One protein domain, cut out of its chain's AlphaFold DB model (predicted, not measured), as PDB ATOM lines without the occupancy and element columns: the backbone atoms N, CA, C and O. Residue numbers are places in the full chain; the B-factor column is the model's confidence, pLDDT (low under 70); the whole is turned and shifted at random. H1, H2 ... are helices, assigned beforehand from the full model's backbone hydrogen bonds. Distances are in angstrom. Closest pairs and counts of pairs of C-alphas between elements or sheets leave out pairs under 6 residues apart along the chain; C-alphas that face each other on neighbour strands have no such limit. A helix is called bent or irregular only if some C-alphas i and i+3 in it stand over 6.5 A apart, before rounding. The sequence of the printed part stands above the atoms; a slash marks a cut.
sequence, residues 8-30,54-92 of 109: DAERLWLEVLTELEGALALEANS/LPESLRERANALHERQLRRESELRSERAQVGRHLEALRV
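AT A GLANCE: This is residues 8 to 30 and 54 to 92 of the 109 residues of an uncharacterized protein of Microterricola sp. OV434 (UniProt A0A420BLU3). One long helix, H2, makes the length of the model, and a shorter helix, H1, packs on its first half and runs the same way beside it. The far part of H2, residues 73 to 92, sticks out free as an arm. The printed part has 62 residues with two named helices, H1 then H2, and no named strand; it is all helix. It is extended, with a radius of gyration of the C-alphas of 17.0 A and spans of 59 by 19 by 14 A.

HOW THE PARTS SIT: Begin at H2, residues 56 to 92, which is irregular: C-alphas 57 and 60 are 7.3 A apart. H1, residues 8 to 30, touches it; look at Glu 21 and Leu 65, whose C-alphas are the closest at 6.9 A. H2 touches H1 with residues 58 to 69 alone. Their lines stand at a shallow tilt of 28 degrees, the same way. Every O i to N i+4 pair is within hydrogen-bond range in H1, and 31 of 33 in H2.

IN THESE COORDINATES: Find C-alpha 56 at (429.885, 145.562, 389.925); from there H2 runs 54.7 A to C-alpha 92 at (391.550, 111.474, 370.825). H1 begins at C-alpha 8, at (428.365, 156.380, 381.132), and measures 33.1 A.

THE WHOLE: The C-alphas farthest apart, those of Asp 8 and Val 92, are 59.0 A apart. Residues 31 to 53 are not printed, and C-alphas 30 and 54 stand 30.1 A apart across the cut. Look for pLDDT under 70 at residues 29 to 30.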
ATOM      1  N   ASP A   8     429.129 156.560 382.372       84.69
ATOM      2  CA  ASP A   8     428.365 156.380 381.132       84.69
ATOM      3  C   ASP A   8     428.021 154.899 380.905       84.69
ATOM      4  O   ASP A   8     426.897 154.581 380.520       84.69
ATOM      5  N   ALA A   9     428.938 153.985 381.243       85.06
ATOM      6  CA  ALA A   9     428.677 152.548 381.243       85.06
ATOM      7  C   ALA A   9     427.562 152.154 382.225       85.06
ATOM      8  O   ALA A   9     426.680 151.373 381.869       85.06
ATOM      9  N   GLU A  10     427.569 152.714 383.436       88.81
ATOM     10  CA  GLU A  10     426.507 152.494 384.423       88.81
ATOM     11  C   GLU A  10     425.146 152.992 383.932       88.81
ATOM     12  O   GLU A  10     424.157 152.280 384.080       88.81
ATOM     13  N   ARG A  11     425.079 154.171 383.299       89.50
ATOM     14  CA  ARG A  11     423.820 154.694 382.741       89.50
ATOM     15  C   ARG A  11     423.256 153.803 381.640       89.50
ATOM     16  O   ARG A  11     422.067 153.506 381.680       89.50
ATOM     17  N   LEU A  12     424.099 153.350 380.710       90.00
ATOM     18  CA  LEU A  12     423.678 152.442 379.637       90.00
ATOM     19  C   LEU A  12     423.124 151.131 380.203       90.00
ATOM     20  O   LEU A  12     422.062 150.672 379.791       90.00
ATOM     21  N   TRP A  13     423.805 150.544 381.189       92.00
ATOM     22  CA  TRP A  13     423.317 149.330 381.840       92.00
ATOM     23  C   TRP A  13     422.036 149.556 382.641       92.00
ATOM     24  O   TRP A  13     421.159 148.697 382.632       92.00
ATOM     25  N   LEU A  14     421.895 150.699 383.311       92.25
ATOM     26  CA  LEU A  14     420.670 151.049 384.028       92.25
ATOM     27  C   LEU A  14     419.471 151.175 383.090       92.25
ATOM     28  O   LEU A  14     418.395 150.692 383.438       92.25
ATOM     29  N   GLU A  15     419.650 151.799 381.927       90.88
ATOM     30  CA  GLU A  15     418.604 151.925 380.910       90.88
ATOM     31  C   GLU A  15     418.149 150.542 380.433       90.88
ATOM     32  O   GLU A  15     416.969 150.215 380.544       90.88
ATOM     33  N   VAL A  16     419.097 149.684 380.044       91.44
ATOM     34  CA  VAL A  16     418.809 148.319 379.574       91.44
ATOM     35  C   VAL A  16     418.132 147.466 380.643       91.44
ATOM     36  O   VAL A  16     417.145 146.790 380.361       91.44
ATOM     37  N   LEU A  17     418.638 147.481 381.881       92.00
ATOM     38  CA  LEU A  17     418.035 146.710 382.972       92.00
ATOM     39  C   LEU A  17     416.620 147.203 383.287       92.00
ATOM     40  O   LEU A  17     415.738 146.390 383.539       92.00
ATOM     41  N   THR A  18     416.390 148.515 383.233       92.50
ATOM     42  CA  THR A  18     415.064 149.097 383.481       92.50
ATOM     43  C   THR A  18     414.082 148.755 382.361       92.50
ATOM     44  O   THR A  18     412.936 148.415 382.645       92.50
ATOM     45  N   GLU A  19     414.522 148.781 381.102       90.19
ATOM     46  CA  GLU A  19     413.712 148.353 379.959       90.19
ATOM     47  C   GLU A  19     413.315 146.873 380.081       90.19
ATOM     48  O   GLU A  19     412.136 146.539 379.974       90.19
ATOM     49  N   LEU A  20     414.277 145.992 380.381       90.06
ATOM     50  CA  LEU A  20     414.027 144.556 380.547       90.06
ATOM     51  C   LEU A  20     413.105 144.248 381.734       90.06
ATOM     52  O   LEU A  20     412.246 143.370 381.644       90.06
ATOM     53  N   GLU A  21     413.266 144.958 382.850       91.19
ATOM     54  CA  GLU A  21     412.367 144.845 384.000       91.19
ATOM     55  C   GLU A  21     410.951 145.322 383.664       91.19
ATOM     56  O   GLU A  21     409.981 144.680 384.071       91.19
ATOM     57  N   GLY A  22     410.833 146.418 382.908       87.56
ATOM     58  CA  GLY A  22     409.559 146.945 382.428       87.56
ATOM     59  C   GLY A  22     408.844 145.965 381.501       87.56
ATOM     60  O   GLY A  22     407.661 145.696 381.700       87.56
ATOM     61  N   ALA A  23     409.568 145.370 380.550       85.25
ATOM     62  CA  ALA A  23     409.034 144.344 379.657       85.25
ATOM     63  C   ALA A  23     408.513 143.129 380.443       85.25
ATOM     64  O   ALA A  23     407.384 142.688 380.232       85.25
ATOM     65  N   LEU A  24     409.287 142.647 381.422       85.62
ATOM     66  CA  LEU A  24     408.883 141.520 382.266       85.62
ATOM     67  C   LEU A  24     407.653 141.846 383.135       85.62
ATOM     68  O   LEU A  24     406.806 140.983 383.363       85.62
ATOM     69  N   ALA A  25     407.544 143.079 383.639       85.31
ATOM     70  CA  ALA A  25     406.391 143.522 384.421       85.31
ATOM     71  C   ALA A  25     405.123 143.659 383.564       85.31
ATOM     72  O   ALA A  25     404.037 143.303 384.022       85.31
ATOM     73  N   LEU A  26     405.260 144.138 382.323       79.19
ATOM     74  CA  LEU A  26     404.151 144.232 381.376       79.19
ATOM     75  C   LEU A  26     403.576 142.839 381.084       79.19
ATOM     76  O   LEU A  26     402.373 142.641 381.210       79.19
ATOM     77  N   GLU A  27     404.436 141.856 380.799       74.44
ATOM     78  CA  GLU A  27     404.011 140.470 380.559       74.44
ATOM     79  C   GLU A  27     403.345 139.813 381.774       74.44
ATOM     80  O   GLU A  27     402.436 138.996 381.615       74.44
ATOM     81  N   ALA A  28     403.789 140.142 382.990       72.44
ATOM     82  CA  ALA A  28     403.164 139.638 384.208       72.44
ATOM     83  C   ALA A  28     401.730 140.170 384.373       72.44
ATOM     84  O   ALA A  28     400.846 139.409 384.752       72.44
ATOM     85  N   ASN A  29     401.494 141.442 384.040       69.50
ATOM     86  CA  ASN A  29     400.168 142.058 384.120       69.50
ATOM     87  C   ASN A  29     399.256 141.640 382.954       69.50
ATOM     88  O   ASN A  29     398.065 141.431 383.159       69.50
ATOM     89  N   SER A  30     399.797 141.472 381.742       64.06
ATOM     90  CA  SER A  30     399.026 141.023 380.572       64.06
ATOM     91  C   SER A  30     398.545 139.576 380.676       64.06
ATOM     92  O   SER A  30     397.587 139.210 380.004       64.06
ATOM     93  N   LEU A  54     429.741 144.755 382.505       87.06
ATOM     94  CA  LEU A  54     428.739 144.995 383.543       87.06
ATOM     95  C   LEU A  54     429.409 145.555 384.814       87.06
ATOM     96  O   LEU A  54     430.261 144.871 385.394       87.06
ATOM     97  N   PRO A  55     429.021 146.758 385.272       90.19
ATOM     98  CA  PRO A  55     429.513 147.323 386.521       90.19
ATOM     99  C   PRO A  55     429.161 146.439 387.720       90.19
ATOM    100  O   PRO A  55     428.059 145.897 387.804       90.19
ATOM    101  N   GLU A  56     430.084 146.325 388.680       88.69
ATOM    102  CA  GLU A  56     429.885 145.562 389.925       88.69
ATOM    103  C   GLU A  56     428.615 145.995 390.670       88.69
ATOM    104  O   GLU A  56     427.848 145.158 391.134       88.69
ATOM    105  N   SER A  57     428.366 147.307 390.701       89.06
ATOM    106  CA  SER A  57     427.209 147.945 391.338       89.06
ATOM    107  C   SER A  57     425.862 147.441 390.809       89.06
ATOM    108  O   SER A  57     424.871 147.473 391.533       89.06
ATOM    109  N   LEU A  58     425.813 146.953 389.565       92.00
ATOM    110  CA  LEU A  58     424.591 146.485 388.905       92.00
ATOM    111  C   LEU A  58     424.492 144.959 388.826       92.00
ATOM    112  O   LEU A  58     423.486 144.439 388.342       92.00
ATOM    113  N   ARG A  59     425.503 144.227 389.309       93.06
ATOM    114  CA  ARG A  59     425.550 142.765 389.200       93.06
ATOM    115  C   ARG A  59     424.407 142.084 389.937       93.06
ATOM    116  O   ARG A  59     423.778 141.190 389.386       93.06
ATOM    117  N   GLU A  60     424.130 142.516 391.162       94.12
ATOM    118  CA  GLU A  60     423.045 141.950 391.968       94.12
ATOM    119  C   GLU A  60     421.690 142.127 391.274       94.12
ATOM    120  O   GLU A  60     420.933 141.168 391.128       94.12
ATOM    121  N   ARG A  61     421.427 143.328 390.743       94.38
ATOM    122  CA  ARG A  61     420.198 143.632 390.001       94.38
ATOM    123  C   ARG A  61     420.077 142.799 388.723       94.38
ATOM    124  O   ARG A  61     419.018 142.232 388.468       94.38
ATOM    125  N   ALA A  62     421.158 142.678 387.952       93.50
ATOM    126  CA  ALA A  62     421.183 141.858 386.742       93.50
ATOM    127  C   ALA A  62     420.915 140.372 387.045       93.50
ATOM    128  O   ALA A  62     420.136 139.733 386.339       93.50
ATOM    129  N   ASN A  63     421.501 139.836 388.119       94.69
ATOM    130  CA  ASN A  63     421.260 138.457 388.550       94.69
ATOM    131  C   ASN A  63     419.807 138.246 388.993       94.69
ATOM    132  O   ASN A  63     419.169 137.293 388.554       94.69
ATOM    133  N   ALA A  64     419.255 139.159 389.797       94.50
ATOM    134  CA  ALA A  64     417.861 139.086 390.231       94.50
ATOM    135  C   ALA A  64     416.884 139.136 389.042       94.50
ATOM    136  O   ALA A  64     415.901 138.392 389.006       94.50
ATOM    137  N   LEU A  65     417.159 139.977 388.041       93.94
ATOM    138  CA  LEU A  65     416.394 140.009 386.795       93.94
ATOM    139  C   LEU A  65     416.500 138.677 386.039       93.94
ATOM    140  O   LEU A  65     415.477 138.137 385.618       93.94
ATOM    141  N   HIS A  66     417.707 138.126 385.909       93.44
ATOM    142  CA  HIS A  66     417.928 136.858 385.218       93.44
ATOM    143  C   HIS A  66     417.170 135.696 385.879       93.44
ATOM    144  O   HIS A  66     416.497 134.925 385.197       93.44
ATOM    145  N   GLU A  67     417.189 135.603 387.210       96.00
ATOM    146  CA  GLU A  67     416.423 134.592 387.946       96.00
ATOM    147  C   GLU A  67     414.911 134.725 387.721       96.00
ATOM    148  O   GLU A  67     414.209 133.723 387.551       96.00
ATOM    149  N   ARG A  68     414.391 135.960 387.689       92.81
ATOM    150  CA  ARG A  68     412.975 136.213 387.392       92.81
ATOM    151  C   ARG A  68     412.617 135.805 385.962       92.81
ATOM    152  O   ARG A  68     411.568 135.196 385.764       92.81
ATOM    153  N   GLN A  69     413.486 136.086 384.992       92.19
ATOM    154  CA  GLN A  69     413.305 135.665 383.600       92.19
ATOM    155  C   GLN A  69     413.293 134.136 383.466       92.19
ATOM    156  O   GLN A  69     412.392 133.592 382.832       92.19
ATOM    157  N   LEU A  70     414.221 133.428 384.121       93.94
ATOM    158  CA  LEU A  70     414.255 131.959 384.118       93.94
ATOM    159  C   LEU A  70     412.993 131.348 384.737       93.94
ATOM    160  O   LEU A  70     412.441 130.378 384.213       93.94
ATOM    161  N   ARG A  71     412.505 131.927 385.840       92.75
ATOM    162  CA  ARG A  71     411.248 131.494 386.459       92.75
ATOM    163  C   ARG A  71     410.084 131.663 385.489       92.75
ATOM    164  O   ARG A  71     409.342 130.706 385.273       92.75
ATOM    165  N   ARG A  72     409.982 132.825 384.842       88.75
ATOM    166  CA  ARG A  72     408.925 133.104 383.867       88.75
ATOM    167  C   ARG A  72     408.973 132.155 382.673       88.75
ATOM    168  O   ARG A  72     407.947 131.620 382.264       88.75
ATOM    169  N   GLU A  73     410.163 131.872 382.156       90.12
ATOM    170  CA  GLU A  73     410.346 130.881 381.098       90.12
ATOM    171  C   GLU A  73     409.852 129.490 381.531       90.12
ATOM    172  O   GLU A  73     409.194 128.786 380.760       90.12
ATOM    173  N   SER A  74     410.143 129.088 382.771       91.25
ATOM    174  CA  SER A  74     409.714 127.793 383.309       91.25
ATOM    175  C   SER A  74     408.188 127.680 383.446       91.25
ATOM    176  O   SER A  74     407.620 126.628 383.136       91.25
ATOM    177  N   GLU A  75     407.524 128.773 383.830       89.38
ATOM    178  CA  GLU A  75     406.063 128.886 383.892       89.38
ATOM    179  C   GLU A  75     405.461 128.741 382.490       89.38
ATOM    180  O   GLU A  75     404.685 127.815 382.253       89.38
ATOM    181  N   LEU A  76     405.919 129.547 381.525       89.50
ATOM    182  CA  LEU A  76     405.434 129.509 380.138       89.50
ATOM    183  C   LEU A  76     405.626 128.131 379.488       89.50
ATOM    184  O   LEU A  76     404.754 127.632 378.769       89.50
ATOM    185  N   ARG A  77     406.761 127.470 379.745       91.12
ATOM    186  CA  ARG A  77     407.006 126.101 379.262       91.12
ATOM    187  C   ARG A  77     406.007 125.105 379.857       91.12
ATOM    188  O   ARG A  77     405.544 124.217 379.134       91.12
ATOM    189  N   SER A  78     405.678 125.251 381.139       89.56
ATOM    190  CA  SER A  78     404.728 124.386 381.851       89.56
ATOM    191  C   SER A  78     403.298 124.586 381.350       89.56
ATOM    192  O   SER A  78     402.614 123.606 381.043       89.56
ATOM    193  N   GLU A  79     402.879 125.839 381.169       88.81
ATOM    194  CA  GLU A  79     401.586 126.202 380.579       88.81
ATOM    195  C   GLU A  79     401.449 125.633 379.164       88.81
ATOM    196  O   GLU A  79     400.481 124.931 378.859       88.81
ATOM    197  N   ARG A  80     402.468 125.817 378.313       89.81
ATOM    198  CA  ARG A  80     402.477 125.259 376.953       89.81
ATOM    199  C   ARG A  80     402.335 123.737 376.955       89.81
ATOM    200  O   ARG A  80     401.598 123.185 376.139       89.81
ATOM    201  N   ALA A  81     403.023 123.042 377.862       91.44
ATOM    202  CA  ALA A  81     402.918 121.590 377.990       91.44
ATOM    203  C   ALA A  81     401.521 121.144 378.460       91.44
ATOM    204  O   ALA A  81     401.015 120.110 378.019       91.44
ATOM    205  N   GLN A  82     400.875 121.907 379.343       90.81
ATOM    206  CA  GLN A  82     399.506 121.642 379.781       90.81
ATOM    207  C   GLN A  82     398.494 121.844 378.650       90.81
ATOM    208  O   GLN A  82     397.677 120.954 378.413       90.81
ATOM    209  N   VAL A  83     398.586 122.956 377.915       90.00
ATOM    210  CA  VAL A  83     397.733 123.225 376.747       90.00
ATOM    211  C   VAL A  83     397.927 122.146 375.683       90.00
ATOM    212  O   VAL A  83     396.946 121.606 375.180       90.00
ATOM    213  N   GLY A  84     399.173 121.751 375.400       89.81
ATOM    214  CA  GLY A  84     399.468 120.662 374.466       89.81
ATOM    215  C   GLY A  84     398.789 119.346 374.857       89.81
ATOM    216  O   GLY A  84     398.136 118.723 374.025       89.81
ATOM    217  N   ARG A  85     398.851 118.958 376.140       87.81
ATOM    218  CA  ARG A  85     398.131 117.773 376.644       87.81
ATOM    219  C   ARG A  85     396.616 117.895 376.484       87.81
ATOM    220  O   ARG A  85     395.969 116.912 376.130       87.81
ATOM    221  N   HIS A  86     396.054 119.075 376.739       84.94
ATOM    222  CA  HIS A  86     394.622 119.312 376.568       84.94
ATOM    223  C   HIS A  86     394.196 119.182 375.100       84.94
ATOM    224  O   HIS A  86     393.213 118.508 374.802       84.94
ATOM    225  N   LEU A  87     394.974 119.751 374.175       89.81
ATOM    226  CA  LEU A  87     394.719 119.629 372.741       89.81
ATOM    227  C   LEU A  87     394.826 118.178 372.262       89.81
ATOM    228  O   LEU A  87     393.956 117.726 371.525       89.81
ATOM    229  N   GLU A  88     395.829 117.422 372.711       87.50
ATOM    230  CA  GLU A  88     395.934 115.994 372.380       87.50
ATOM    231  C   GLU A  88     394.737 115.192 372.909       87.50
ATOM    232  O   GLU A  88     394.182 114.368 372.184       87.50
ATOM    233  N   ALA A  89     394.256 115.482 374.123       82.31
ATOM    234  CA  ALA A  89     393.050 114.847 374.653       82.31
ATOM    235  C   ALA A  89     391.815 115.127 373.777       82.31
ATOM    236  O   ALA A  89     391.052 114.205 373.490       82.31
ATOM    237  N   LEU A  90     391.647 116.363 373.289       82.88
ATOM    238  CA  LEU A  90     390.564 116.712 372.362       82.88
ATOM    239  C   LEU A  90     390.675 115.982 371.016       82.88
ATOM    240  O   LEU A  90     389.653 115.649 370.424       82.88
ATOM    241  N   ARG A  91     391.891 115.698 370.537       75.94
ATOM    242  CA  ARG A  91     392.111 114.960 369.279       75.94
ATOM    243  C   ARG A  91     391.763 113.477 369.381       75.94
ATOM    244  O   ARG A  91     391.435 112.870 368.365       75.94
ATOM    245  N   VAL A  92     391.851 112.894 370.577       77.25
ATOM    246  CA  VAL A  92     391.550 111.474 370.825       77.25
ATOM    247  C   VAL A  92     390.048 111.225 370.985       77.25
ATOM    248  O   VAL A  92     389.594 110.106 370.745       77.25
TER     249      VAL A  92